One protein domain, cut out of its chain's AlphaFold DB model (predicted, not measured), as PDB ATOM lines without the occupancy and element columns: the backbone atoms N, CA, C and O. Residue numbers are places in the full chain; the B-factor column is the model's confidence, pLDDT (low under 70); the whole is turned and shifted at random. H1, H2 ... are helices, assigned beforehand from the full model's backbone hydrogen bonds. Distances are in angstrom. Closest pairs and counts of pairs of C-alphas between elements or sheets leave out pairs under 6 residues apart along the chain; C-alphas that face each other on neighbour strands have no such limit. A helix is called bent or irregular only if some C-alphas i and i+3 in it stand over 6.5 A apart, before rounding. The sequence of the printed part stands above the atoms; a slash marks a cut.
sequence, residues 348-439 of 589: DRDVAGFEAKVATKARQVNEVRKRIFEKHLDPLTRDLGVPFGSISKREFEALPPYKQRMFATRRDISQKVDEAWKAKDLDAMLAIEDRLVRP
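This is residues 348 to 439 of the 589 residues of an uncharacterized protein of Candidatus Pacearchaeota archaeon (UniProt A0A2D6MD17). A long helix, H1, makes the longest axis of a loose three-helix bundle, with the helical hairpin of H3 and H4 packed along its later part and its first residues, 348 to 357, sticking out alone beyond the body. Beyond the last residues of H1, a loop, residues 385 to 392, and the short helix H2, which lies near H3, make the turn by which the backbone folds back from H1 into H3. The printed part has 92 residues with four named helices, in the order H1, H2, H3, H4, and no named strand; the class is all helix. The whole is loose, with a radius of gyration of the C-alphas of 16.8 A, and is a rod spanning 60 by 28 by 17 A.

H1 covers residues 348 to 384 and is 52.0 A long from first to last C-alpha, from C-alpha 348 at (206.477, 228.920, 206.114) to C-alpha 384 at (214.281, 183.603, 181.784). It has a kink of 28 degrees near residue 373; it is neither bent nor irregular, but only just: C-alphas 375 and 378 are 6.5 A apart. H3, residues 401 to 422, is 31.6 A long. H4, residues 426 to 437, is 16.2 A long and ends with C-alpha 437 at (203.292, 199.143, 176.852). H2, residues 393 to 398, is 8.6 A long.

H1, H3 and H4 form an up-and-down bundle, each helix running against the one before it. H1 and H3 touch at a shallow tilt of 6 degrees, opposite ways; their closest C-alphas, those of Leu 384 and Lys 403, are 6.1 A apart. H1 touches H4 with residues 361 to 376 alone, at a shallow tilt of 24 degrees, the same way; the closest C-alphas, of Val 365 and Leu 426, are 5.3 A apart. H3 and H4 are a helical hairpin: H3 touches H4 with residues 413 to 421 alone, at a shallow tilt of 21 degrees, opposite ways, and the closest C-alphas, of Ala 420 and Ala 428, are 6.0 A apart. H2 and H3 are close but not clearly touching, with the C-alphas of Phe 396 and Gln 404 closest at 6.5 A. H2 is apart from H1 and from H4. In H2, H3 and H4 every O i to N i+4 pair is within hydrogen-bond range; in H1, 28 of 33 are.

The two C-alphas farthest apart, those of Asp 348 and Ala 398, are 60.5 A apart. Without the free-standing residues 348 to 357, the body spans 45 by 26 by 16 A. The printed part has no cut. The links from H2 to H3 and from H3 to H4 are tight, the link from H1 to H2 is short with 8 residues, and no link is long. The mean pLDDT of the printed part is 75.6; residues 348 to 358, 385 to 390 and 437 to 439 are under 70.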
ATOM      1  N   ASP A 348     207.053 230.224 205.724       53.56
ATOM      2  CA  ASP A 348     206.477 228.920 206.114       53.56
ATOM      3  C   ASP A 348     205.450 228.306 205.145       53.56
ATOM      4  O   ASP A 348     205.164 227.112 205.233       53.56
ATOM      5  N   ARG A 349     204.874 229.083 204.217       48.66
ATOM      6  CA  ARG A 349     203.856 228.572 203.273       48.66
ATOM      7  C   ARG A 349     204.442 228.068 201.960       48.66
ATOM      8  O   ARG A 349     204.051 226.995 201.500       48.66
ATOM      9  N   ASP A 350     205.381 228.805 201.378       55.16
ATOM     10  CA  ASP A 350     205.927 228.469 200.062       55.16
ATOM     11  C   ASP A 350     206.918 227.299 200.144       55.16
ATOM     12  O   ASP A 350     206.900 226.435 199.266       55.16
ATOM     13  N   VAL A 351     207.694 227.191 201.234       56.19
ATOM     14  CA  VAL A 351     208.583 226.038 201.476       56.19
ATOM     15  C   VAL A 351     207.776 224.756 201.690       56.19
ATOM     16  O   VAL A 351     207.991 223.787 200.966       56.19
ATOM     17  N   ALA A 352     206.766 224.757 202.567       58.59
ATOM     18  CA  ALA A 352     205.887 223.595 202.755       58.59
ATOM     19  C   ALA A 352     205.140 223.213 201.456       58.59
ATOM     20  O   ALA A 352     204.979 222.034 201.132       58.59
ATOM     21  N   GLY A 353     204.726 224.211 200.664       63.62
ATOM     22  CA  GLY A 353     204.127 224.011 199.343       63.62
ATOM     23  C   GLY A 353     205.098 223.489 198.274       63.62
ATOM     24  O   GLY A 353     204.645 222.913 197.280       63.62
ATOM     25  N   PHE A 354     206.408 223.668 198.453       54.03
ATOM     26  CA  PHE A 354     207.463 223.110 197.604       54.03
ATOM     27  C   PHE A 354     207.837 221.688 198.041       54.03
ATOM     28  O   PHE A 354     207.780 220.774 197.216       54.03
ATOM     29  N   GLU A 355     208.096 221.470 199.332       64.12
ATOM     30  CA  GLU A 355     208.344 220.151 199.938       64.12
ATOM     31  C   GLU A 355     207.229 219.155 199.577       64.12
ATOM     32  O   GLU A 355     207.506 218.054 199.097       64.12
ATOM     33  N   ALA A 356     205.959 219.563 199.689       67.75
ATOM     34  CA  ALA A 356     204.816 218.735 199.304       67.75
ATOM     35  C   ALA A 356     204.815 218.349 197.811       67.75
ATOM     36  O   ALA A 356     204.438 217.225 197.461       67.75
ATOM     37  N   LYS A 357     205.262 219.241 196.914       68.94
ATOM     38  CA  LYS A 357     205.373 218.958 195.469       68.94
ATOM     39  C   LYS A 357     206.542 218.021 195.171       68.94
ATOM     40  O   LYS A 357     206.357 217.071 194.412       68.94
ATOM     41  N   VAL A 358     207.702 218.238 195.795       69.25
ATOM     42  CA  VAL A 358     208.882 217.363 195.662       69.25
ATOM     43  C   VAL A 358     208.557 215.955 196.166       69.25
ATOM     44  O   VAL A 358     208.741 214.987 195.427       69.25
ATOM     45  N   ALA A 359     207.959 215.836 197.354       71.06
ATOM     46  CA  ALA A 359     207.511 214.560 197.909       71.06
ATOM     47  C   ALA A 359     206.454 213.872 197.024       71.06
ATOM     48  O   ALA A 359     206.481 212.651 196.863       71.06
ATOM     49  N   THR A 360     205.544 214.634 196.405       76.06
ATOM     50  CA  THR A 360     204.556 214.083 195.461       76.06
ATOM     51  C   THR A 360     205.217 213.563 194.181       76.06
ATOM     52  O   THR A 360     204.929 212.433 193.783       76.06
ATOM     53  N   LYS A 361     206.156 214.308 193.574       73.19
ATOM     54  CA  LYS A 361     206.898 213.837 192.390       73.19
ATOM     55  C   LYS A 361     207.738 212.597 192.718       73.19
ATOM     56  O   LYS A 361     207.718 211.635 191.957       73.19
ATOM     57  N   ALA A 362     208.411 212.569 193.870       72.94
ATOM     58  CA  ALA A 362     209.185 211.410 194.320       72.94
ATOM     59  C   ALA A 362     208.306 210.158 194.517       72.94
ATOM     60  O   ALA A 362     208.681 209.064 194.091       72.94
ATOM     61  N   ARG A 363     207.101 210.312 195.091       78.50
ATOM     62  CA  ARG A 363     206.106 209.228 195.190       78.50
ATOM     63  C   ARG A 363     205.675 208.724 193.811       78.50
ATOM     64  O   ARG A 363     205.681 207.517 193.599       78.50
ATOM     65  N   GLN A 364     205.373 209.622 192.871       79.94
ATOM     66  CA  GLN A 364     204.993 209.261 191.498       79.94
ATOM     67  C   GLN A 364     206.119 208.518 190.761       79.94
ATOM     68  O   GLN A 364     205.863 207.486 190.146       79.94
ATOM     69  N   VAL A 365     207.368 208.983 190.867       78.19
ATOM     70  CA  VAL A 365     208.547 208.318 190.278       78.19
ATOM     71  C   VAL A 365     208.740 206.909 190.859       78.19
ATOM     72  O   VAL A 365     208.971 205.961 190.107       78.19
ATOM     73  N   ASN A 366     208.589 206.741 192.177       80.69
ATOM     74  CA  ASN A 366     208.651 205.427 192.826       80.69
ATOM     75  C   ASN A 366     207.487 204.507 192.417       80.69
ATOM     76  O   ASN A 366     207.698 203.309 192.232       80.69
ATOM     77  N   GLU A 367     206.278 205.046 192.243       86.44
ATOM     78  CA  GLU A 367     205.121 204.276 191.779       86.44
ATOM     79  C   GLU A 367     205.317 203.790 190.335       86.44
ATOM     80  O   GLU A 367     205.176 202.596 190.077       86.44
ATOM     81  N   VAL A 368     205.720 204.670 189.408       81.00
ATOM     82  CA  VAL A 368     206.007 204.294 188.011       81.00
ATOM     83  C   VAL A 368     207.135 203.259 187.949       81.00
ATOM     84  O   VAL A 368     206.971 202.232 187.291       81.00
ATOM     85  N   ARG A 369     208.231 203.452 188.703       84.50
ATOM     86  CA  ARG A 369     209.308 202.452 188.829       84.50
ATOM     87  C   ARG A 369     208.752 201.098 189.264       84.50
ATOM     88  O   ARG A 369     209.008 200.096 188.598       84.50
ATOM     89  N   LYS A 370     207.943 201.065 190.330       85.31
ATOM     90  CA  LYS A 370     207.313 199.834 190.823       85.31
ATOM     91  C   LYS A 370     206.448 199.164 189.746       85.31
ATOM     92  O   LYS A 370     206.613 197.967 189.515       85.31
ATOM     93  N   ARG A 371     205.603 199.921 189.030       82.62
ATOM     94  CA  ARG A 371     204.782 199.383 187.927       82.62
ATOM     95  C   ARG A 371     205.636 198.800 186.799       82.62
ATOM     96  O   ARG A 371     205.283 197.741 186.286       82.62
ATOM     97  N   ILE A 372     206.754 199.435 186.439       81.88
ATOM     98  CA  ILE A 372     207.667 198.920 185.406       81.88
ATOM     99  C   ILE A 372     208.307 197.591 185.841       81.88
ATOM    100  O   ILE A 372     208.345 196.645 185.050       81.88
ATOM    101  N   PHE A 373     208.754 197.485 187.096       81.88
ATOM    102  CA  PHE A 373     209.287 196.227 187.622       81.88
ATOM    103  C   PHE A 373     208.217 195.120 187.638       81.88
ATOM    104  O   PHE A 373     208.379 194.120 186.936       81.88
ATOM    105  N   GLU A 374     207.089 195.332 188.325       81.75
ATOM    106  CA  GLU A 374     206.040 194.313 188.510       81.75
ATOM    107  C   GLU A 374     205.378 193.858 187.193       81.75
ATOM    108  O   GLU A 374     205.038 192.682 187.048       81.75
ATOM    109  N   LYS A 375     205.175 194.765 186.224       81.19
ATOM    110  CA  LYS A 375     204.444 194.461 184.975       81.19
ATOM    111  C   LYS A 375     205.326 194.037 183.803       81.19
ATOM    112  O   LYS A 375     204.820 193.370 182.903       81.19
ATOM    113  N   HIS A 376     206.599 194.439 183.772       78.81
ATOM    114  CA  HIS A 376     207.457 194.237 182.597       78.81
ATOM    115  C   HIS A 376     208.761 193.498 182.913       78.81
ATOM    116  O   HIS A 376     209.146 192.613 182.149       78.81
ATOM    117  N   LEU A 377     209.436 193.792 184.031       78.44
ATOM    118  CA  LEU A 377     210.721 193.154 184.355       78.44
ATOM    119  C   LEU A 377     210.555 191.823 185.102       78.44
ATOM    120  O   LEU A 377     211.347 190.906 184.874       78.44
ATOM    121  N   ASP A 378     209.532 191.679 185.940       77.56
ATOM    122  CA  ASP A 378     209.258 190.444 186.683       77.56
ATOM    123  C   ASP A 378     208.785 189.284 185.787       77.56
ATOM    124  O   ASP A 378     209.348 188.194 185.927       77.56
ATOM    125  N   PRO A 379     207.861 189.466 184.817       78.38
ATOM    126  CA  PRO A 379     207.522 188.417 183.849       78.38
ATOM    127  C   PRO A 379     208.750 187.933 183.069       78.38
ATOM    128  O   PRO A 379     209.052 186.743 183.086       78.38
ATOM    129  N   LEU A 380     209.557 188.862 182.537       72.25
ATOM    130  CA  LEU A 380     210.819 188.537 181.862       72.25
ATOM    131  C   LEU A 380     211.798 187.761 182.766       72.25
ATOM    132  O   LEU A 380     212.576 186.953 182.266       72.25
ATOM    133  N   THR A 381     211.766 187.963 184.090       73.44
ATOM    134  CA  THR A 381     212.567 187.167 185.045       73.44
ATOM    135  C   THR A 381     212.084 185.720 185.117       73.44
ATOM    136  O   THR A 381     212.897 184.795 185.110       73.44
ATOM    137  N   ARG A 382     210.761 185.522 185.168       74.94
ATOM    138  CA  ARG A 382     210.124 184.198 185.238       74.94
ATOM    139  C   ARG A 382     210.353 183.414 183.943       74.94
ATOM    140  O   ARG A 382     210.744 182.254 184.015       74.94
ATOM    141  N   ASP A 383     210.234 184.070 182.789       71.44
ATOM    142  CA  ASP A 383     210.454 183.465 181.464       71.44
ATOM    143  C   ASP A 383     211.937 183.124 181.205       71.44
ATOM    144  O   ASP A 383     212.277 182.106 180.584       71.44
ATOM    145  N   LEU A 384     212.857 183.944 181.729       70.50
ATOM    146  CA  LEU A 384     214.281 183.603 181.784       70.50
ATOM    147  C   LEU A 384     214.532 182.389 182.686       70.50
ATOM    148  O   LEU A 384     215.352 181.541 182.328       70.50
ATOM    149  N   GLY A 385     213.810 182.269 183.802       68.00
ATOM    150  CA  GLY A 385     213.952 181.181 184.774       68.00
ATOM    151  C   GLY A 385     215.223 181.275 185.625       68.00
ATOM    152  O   GLY A 385     215.648 180.274 186.192       68.00
ATOM    153  N   VAL A 386     215.854 182.454 185.681       65.44
ATOM    154  CA  VAL A 386     217.116 182.695 186.398       65.44
ATOM    155  C   VAL A 386     217.052 184.065 187.093       65.44
ATOM    156  O   VAL A 386     216.642 185.039 186.450       65.44
ATOM    157  N   PRO A 387     217.433 184.183 188.381       64.06
ATOM    158  CA  PRO A 387     217.443 185.462 189.092       64.06
ATOM    159  C   PRO A 387     218.430 186.470 188.479       64.06
ATOM    160  O   PRO A 387     219.383 186.120 187.783       64.06
ATOM    161  N   PHE A 388     218.188 187.758 188.734       59.78
ATOM    162  CA  PHE A 388     219.064 188.833 188.263       59.78
ATOM    163  C   PHE A 388     220.267 189.035 189.189       59.78
ATOM    164  O   PHE A 388     220.200 188.735 190.375       59.78
ATOM    165  N   GLY A 389     221.357 189.584 188.650       62.09
ATOM    166  CA  GLY A 389     222.556 189.941 189.415       62.09
ATOM    167  C   GLY A 389     223.558 188.805 189.663       62.09
ATOM    168  O   GLY A 389     224.718 189.103 189.926       62.09
ATOM    169  N   SER A 390     223.166 187.532 189.524       62.62
ATOM    170  CA  SER A 390     224.022 186.378 189.860       62.62
ATOM    171  C   SER A 390     224.534 185.545 188.673       62.62
ATOM    172  O   SER A 390     225.287 184.605 188.896       62.62
ATOM    173  N   ILE A 391     224.146 185.850 187.428       70.56
ATOM    174  CA  ILE A 391     224.587 185.086 186.244       70.56
ATOM    175  C   ILE A 391     226.043 185.428 185.898       70.56
ATOM    176  O   ILE A 391     226.344 186.562 185.511       70.56
ATOM    177  N   SER A 392     226.942 184.445 185.976       77.31
ATOM    178  CA  SER A 392     228.322 184.579 185.498       77.31
ATOM    179  C   SER A 392     228.402 184.594 183.965       77.31
ATOM    180  O   SER A 392     227.508 184.117 183.266       77.31
ATOM    181  N   LYS A 393     229.518 185.088 183.406       80.31
ATOM    182  CA  LYS A 393     229.719 185.141 181.943       80.31
ATOM    183  C   LYS A 393     229.529 183.773 181.269       80.31
ATOM    184  O   LYS A 393     228.903 183.712 180.219       80.31
ATOM    185  N   ARG A 394     229.986 182.690 181.912       78.44
ATOM    186  CA  ARG A 394     229.853 181.311 181.406       78.44
ATOM    187  C   ARG A 394     228.404 180.828 181.392       78.44
ATOM    188  O   ARG A 394     227.992 180.176 180.443       78.44
ATOM    189  N   GLU A 395     227.628 181.158 182.421       78.31
ATOM    190  CA  GLU A 395     226.203 180.804 182.484       78.31
ATOM    191  C   GLU A 395     225.389 181.606 181.464       78.31
ATOM    192  O   GLU A 395     224.500 181.046 180.831       78.31
ATOM    193  N   PHE A 396     225.730 182.880 181.230       79.75
ATOM    194  CA  PHE A 396     225.136 183.671 180.148       79.75
ATOM    195  C   PHE A 396     225.479 183.096 178.764       79.75
ATOM    196  O   PHE A 396     224.589 182.940 177.932       79.75
ATOM    197  N   GLU A 397     226.741 182.735 178.523       81.50
ATOM    198  CA  GLU A 397     227.183 182.105 177.269       81.50
ATOM    199  C   GLU A 397     226.523 180.733 177.038       81.50
ATOM    200  O   GLU A 397     226.241 180.382 175.895       81.50
ATOM    201  N   ALA A 398     226.195 180.003 178.109       83.31
ATOM    202  CA  ALA A 398     225.450 178.743 178.060       83.31
ATOM    203  C   ALA A 398     223.922 178.904 177.879       83.31
ATOM    204  O   ALA A 398     223.236 177.917 177.603       83.31
ATOM    205  N   LEU A 399     223.356 180.112 178.020       80.06
ATOM    206  CA  LEU A 399     221.939 180.343 177.723       80.06
ATOM    207  C   LEU A 399     221.675 180.252 176.208       80.06
ATOM    208  O   LEU A 399     222.456 180.789 175.422       80.06
ATOM    209  N   PRO A 400     220.530 179.693 175.768       84.75
ATOM    210  CA  PRO A 400     220.108 179.771 174.372       84.75
ATOM    211  C   PRO A 400     220.044 181.226 173.863       84.75
ATOM    212  O   PRO A 400     219.638 182.109 174.629       84.75
ATOM    213  N   PRO A 401     220.324 181.506 172.572       81.44
ATOM    214  CA  PRO A 401     220.401 182.876 172.050       81.44
ATOM    215  C   PRO A 401     219.157 183.746 172.294       81.44
ATOM    216  O   PRO A 401     219.274 184.959 172.460       81.44
ATOM    217  N   TYR A 402     217.958 183.154 172.370       79.19
ATOM    218  CA  TYR A 402     216.741 183.897 172.717       79.19
ATOM    219  C   TYR A 402     216.726 184.345 174.193       79.19
ATOM    220  O   TYR A 402     216.337 185.477 174.477       79.19
ATOM    221  N   LYS A 403     217.225 183.521 175.129       79.69
ATOM    222  CA  LYS A 403     217.380 183.899 176.545       79.69
ATOM    223  C   LYS A 403     218.496 184.924 176.737       79.69
ATOM    224  O   LYS A 403     218.300 185.870 177.494       79.69
ATOM    225  N   GLN A 404     219.606 184.814 175.999       80.44
ATOM    226  CA  GLN A 404     220.648 185.852 175.983       80.44
ATOM    227  C   GLN A 404     220.073 187.221 175.576       80.44
ATOM    228  O   GLN A 404     220.300 188.213 176.270       80.44
ATOM    229  N   ARG A 405     219.256 187.267 174.509       79.12
ATOM    230  CA  ARG A 405     218.552 188.489 174.074       79.12
ATOM    231  C   ARG A 405     217.590 189.015 175.144       79.12
ATOM    232  O   ARG A 405     217.694 190.183 175.500       79.12
ATOM    233  N   MET A 406     216.717 188.174 175.711       76.81
ATOM    234  CA  MET A 406     215.789 188.604 176.774       76.81
ATOM    235  C   MET A 406     216.519 189.145 178.014       76.81
ATOM    236  O   MET A 406     216.092 190.149 178.582       76.81
ATOM    237  N   PHE A 407     217.639 188.535 178.413       79.94
ATOM    238  CA  PHE A 407     218.458 189.016 179.528       79.94
ATOM    239  C   PHE A 407     219.125 190.363 179.211       79.94
ATOM    240  O   PHE A 407     219.122 191.256 180.059       79.94
ATOM    241  N   ALA A 408     219.635 190.547 177.987       79.69
ATOM    242  CA  ALA A 408     220.194 191.820 177.534       79.69
ATOM    243  C   ALA A 408     219.135 192.938 177.497       79.69
ATOM    244  O   ALA A 408     219.360 194.002 178.069       79.69
ATOM    245  N   THR A 409     217.956 192.681 176.917       80.19
ATOM    246  CA  THR A 409     216.828 193.629 176.901       80.19
ATOM    247  C   THR A 409     216.370 193.982 178.318       80.19
ATOM    248  O   THR A 409     216.223 195.157 178.641       80.19
ATOM    249  N   ARG A 410     216.207 192.988 179.202       80.75
ATOM    250  CA  ARG A 410     215.830 193.221 180.605       80.75
ATOM    251  C   ARG A 410     216.870 194.057 181.359       80.75
ATOM    252  O   ARG A 410     216.494 194.935 182.135       80.75
ATOM    253  N   ARG A 411     218.162 193.813 181.118       82.81
ATOM    254  CA  ARG A 411     219.264 194.593 181.697       82.81
ATOM    255  C   ARG A 411     219.246 196.047 181.216       82.81
ATOM    256  O   ARG A 411     219.311 196.942 182.051       82.81
ATOM    257  N   ASP A 412     219.118 196.270 179.911       83.75
ATOM    258  CA  ASP A 412     219.038 197.602 179.297       83.75
ATOM    259  C   ASP A 412     217.870 198.434 179.860       83.75
ATOM    260  O   ASP A 412     218.056 199.590 180.244       83.75
ATOM    261  N   ILE A 413     216.689 197.823 179.999       82.94
ATOM    262  CA  ILE A 413     215.524 198.477 180.610       82.94
ATOM    263  C   ILE A 413     215.790 198.786 182.089       82.94
ATOM    264  O   ILE A 413     215.557 199.916 182.512       82.94
ATOM    265  N   SER A 414     216.304 197.829 182.875       83.19
ATOM    266  CA  SER A 414     216.600 198.054 184.302       83.19
ATOM    267  C   SER A 414     217.580 199.212 184.503       83.19
ATOM    268  O   SER A 414     217.342 200.061 185.354       83.19
ATOM    269  N   GLN A 415     218.640 199.292 183.688       86.06
ATOM    270  CA  GLN A 415     219.615 200.384 183.762       86.06
ATOM    271  C   GLN A 415     218.960 201.745 183.479       86.06
ATOM    272  O   GLN A 415     219.108 202.660 184.285       86.06
ATOM    273  N   LYS A 416     218.144 201.858 182.423       85.19
ATOM    274  CA  LYS A 416     217.424 203.104 182.081       85.19
ATOM    275  C   LYS A 416     216.403 203.520 183.144       85.19
ATOM    276  O   LYS A 416     216.240 204.709 183.410       85.19
ATOM    277  N   VAL A 417     215.736 202.552 183.774       85.06
ATOM    278  CA  VAL A 417     214.819 202.792 184.901       85.06
ATOM    279  C   VAL A 417     215.588 203.295 186.125       85.06
ATOM    280  O   VAL A 417     215.157 204.257 186.756       85.06
ATOM    281  N   ASP A 418     216.737 202.704 186.452       82.25
ATOM    282  CA  ASP A 418     217.551 203.124 187.599       82.25
ATOM    283  C   ASP A 418     218.273 204.468 187.364       82.25
ATOM    284  O   ASP A 418     218.477 205.230 188.310       82.25
ATOM    285  N   GLU A 419     218.608 204.800 186.115       86.12
ATOM    286  CA  GLU A 419     219.111 206.117 185.695       86.12
ATOM    287  C   GLU A 419     218.030 207.203 185.838       86.12
ATOM    288  O   GLU A 419     218.246 208.193 186.541       86.12
ATOM    289  N   ALA A 420     216.835 206.991 185.268       82.19
ATOM    290  CA  ALA A 420     215.703 207.915 185.408       82.19
ATOM    291  C   ALA A 420     215.253 208.076 186.876       82.19
ATOM    292  O   ALA A 420     214.850 209.163 187.297       82.19
ATOM    293  N   TRP A 421     215.373 207.011 187.679       84.81
ATOM    294  CA  TRP A 421     215.076 207.030 189.112       84.81
ATOM    295  C   TRP A 421     216.033 207.942 189.882       84.81
ATOM    296  O   TRP A 421     215.582 208.813 190.627       84.81
ATOM    297  N   LYS A 422     217.347 207.796 189.657       82.56
ATOM    298  CA  LYS A 422     218.380 208.661 190.255       82.56
ATOM    299  C   LYS A 422     218.218 210.120 189.833       82.56
ATOM    300  O   LYS A 422     218.350 211.009 190.668       82.56
ATOM    301  N   ALA A 423     217.853 210.363 188.574       80.56
ATOM    302  CA  ALA A 423     217.543 211.698 188.059       80.56
ATOM    303  C   ALA A 423     216.239 212.306 188.624       80.56
ATOM    304  O   ALA A 423     215.948 213.473 188.359       80.56
ATOM    305  N   LYS A 424     215.438 211.542 189.389       80.88
ATOM    306  CA  LYS A 424     214.112 211.945 189.900       80.88
ATOM    307  C   LYS A 424     213.186 212.412 188.746       80.88
ATOM    308  O   LYS A 424     212.334 213.297 188.913       80.88
ATOM    309  N   ASP A 425     213.361 211.817 187.558       82.38
ATOM    310  CA  ASP A 425     212.688 212.199 186.314       82.38
ATOM    311  C   ASP A 425     211.449 211.327 186.055       82.38
ATOM    312  O   ASP A 425     211.529 210.130 185.773       82.38
ATOM    313  N   LEU A 426     210.281 211.962 186.161       79.31
ATOM    314  CA  LEU A 426     208.984 211.331 185.944       79.31
ATOM    315  C   LEU A 426     208.652 211.193 184.453       79.31
ATOM    316  O   LEU A 426     208.001 210.223 184.073       79.31
ATOM    317  N   ASP A 427     209.107 212.119 183.613       77.62
ATOM    318  CA  ASP A 427     208.778 212.129 182.188       77.62
ATOM    319  C   ASP A 427     209.621 211.083 181.444       77.62
ATOM    320  O   ASP A 427     209.090 210.341 180.614       77.62
ATOM    321  N   ALA A 428     210.895 210.913 181.824       82.12
ATOM    322  CA  ALA A 428     211.710 209.779 181.378       82.12
ATOM    323  C   ALA A 428     211.137 208.427 181.848       82.12
ATOM    324  O   ALA A 428     211.035 207.495 181.048       82.12
ATOM    325  N   MET A 429     210.708 208.322 183.112       80.69
ATOM    326  CA  MET A 429     210.051 207.121 183.651       80.69
ATOM    327  C   MET A 429     208.779 206.750 182.882       80.69
ATOM    328  O   MET A 429     208.620 205.601 182.463       80.69
ATOM    329  N   LEU A 430     207.889 207.717 182.647       82.06
ATOM    330  CA  LEU A 430     206.663 207.501 181.879       82.06
ATOM    331  C   LEU A 430     206.974 207.162 180.415       82.06
ATOM    332  O   LEU A 430     206.341 206.269 179.864       82.06
ATOM    333  N   ALA A 431     207.985 207.780 179.798       83.56
ATOM    334  CA  ALA A 431     208.426 207.424 178.448       83.56
ATOM    335  C   ALA A 431     209.008 205.997 178.353       83.56
ATOM    336  O   ALA A 431     208.932 205.381 177.286       83.56
ATOM    337  N   ILE A 432     209.562 205.450 179.442       83.31
ATOM    338  CA  ILE A 432     209.953 204.036 179.528       83.31
ATOM    339  C   ILE A 432     208.707 203.147 179.661       83.31
ATOM    340  O   ILE A 432     208.572 202.212 178.872       83.31
ATOM    341  N   GLU A 433     207.771 203.444 180.577       80.38
ATOM    342  CA  GLU A 433     206.515 202.677 180.721       80.38
ATOM    343  C   GLU A 433     205.740 202.639 179.386       80.38
ATOM    344  O   GLU A 433     205.375 201.566 178.908       80.38
ATOM    345  N   ASP A 434     205.599 203.778 178.702       79.62
ATOM    346  CA  ASP A 434     204.878 203.889 177.428       79.62
ATOM    347  C   ASP A 434     205.555 203.095 176.289       79.62
ATOM    348  O   ASP A 434     204.880 202.469 175.468       79.62
ATOM    349  N   ARG A 435     206.897 203.036 176.257       78.62
ATOM    350  CA  ARG A 435     207.652 202.202 175.298       78.62
ATOM    351  C   ARG A 435     207.505 200.702 175.573       78.62
ATOM    352  O   ARG A 435     207.485 199.923 174.623       78.62
ATOM    353  N   LEU A 436     207.370 200.298 176.836       73.25
ATOM    354  CA  LEU A 436     207.144 198.901 177.234       73.25
ATOM    355  C   LEU A 436     205.686 198.453 177.026       73.25
ATOM    356  O   LEU A 436     205.436 197.273 176.778       73.25
ATOM    357  N   VAL A 437     204.731 199.386 177.075       62.06
ATOM    358  CA  VAL A 437     203.292 199.143 176.852       62.06
ATOM    359  C   VAL A 437     202.906 199.134 175.359       62.06
ATOM    360  O   VAL A 437     201.904 198.519 174.983       62.06
ATOM    361  N   ARG A 438     203.710 199.739 174.471       51.72
ATOM    362  CA  ARG A 438     203.455 199.809 173.014       51.72
ATOM    363  C   ARG A 438     203.866 198.591 172.135       51.72
ATOM    364  O   ARG A 438     204.187 198.812 170.968       51.72
ATOM    365  N   PRO A 439     203.763 197.314 172.571       48.28
ATOM    366  CA  PRO A 439     203.764 196.184 171.627       48.28
ATOM    367  C   PRO A 439     202.513 195.274 171.697       48.28
ATOM    368  O   PRO A 439     202.620 194.081 171.435       48.28
TER     369      PRO A 439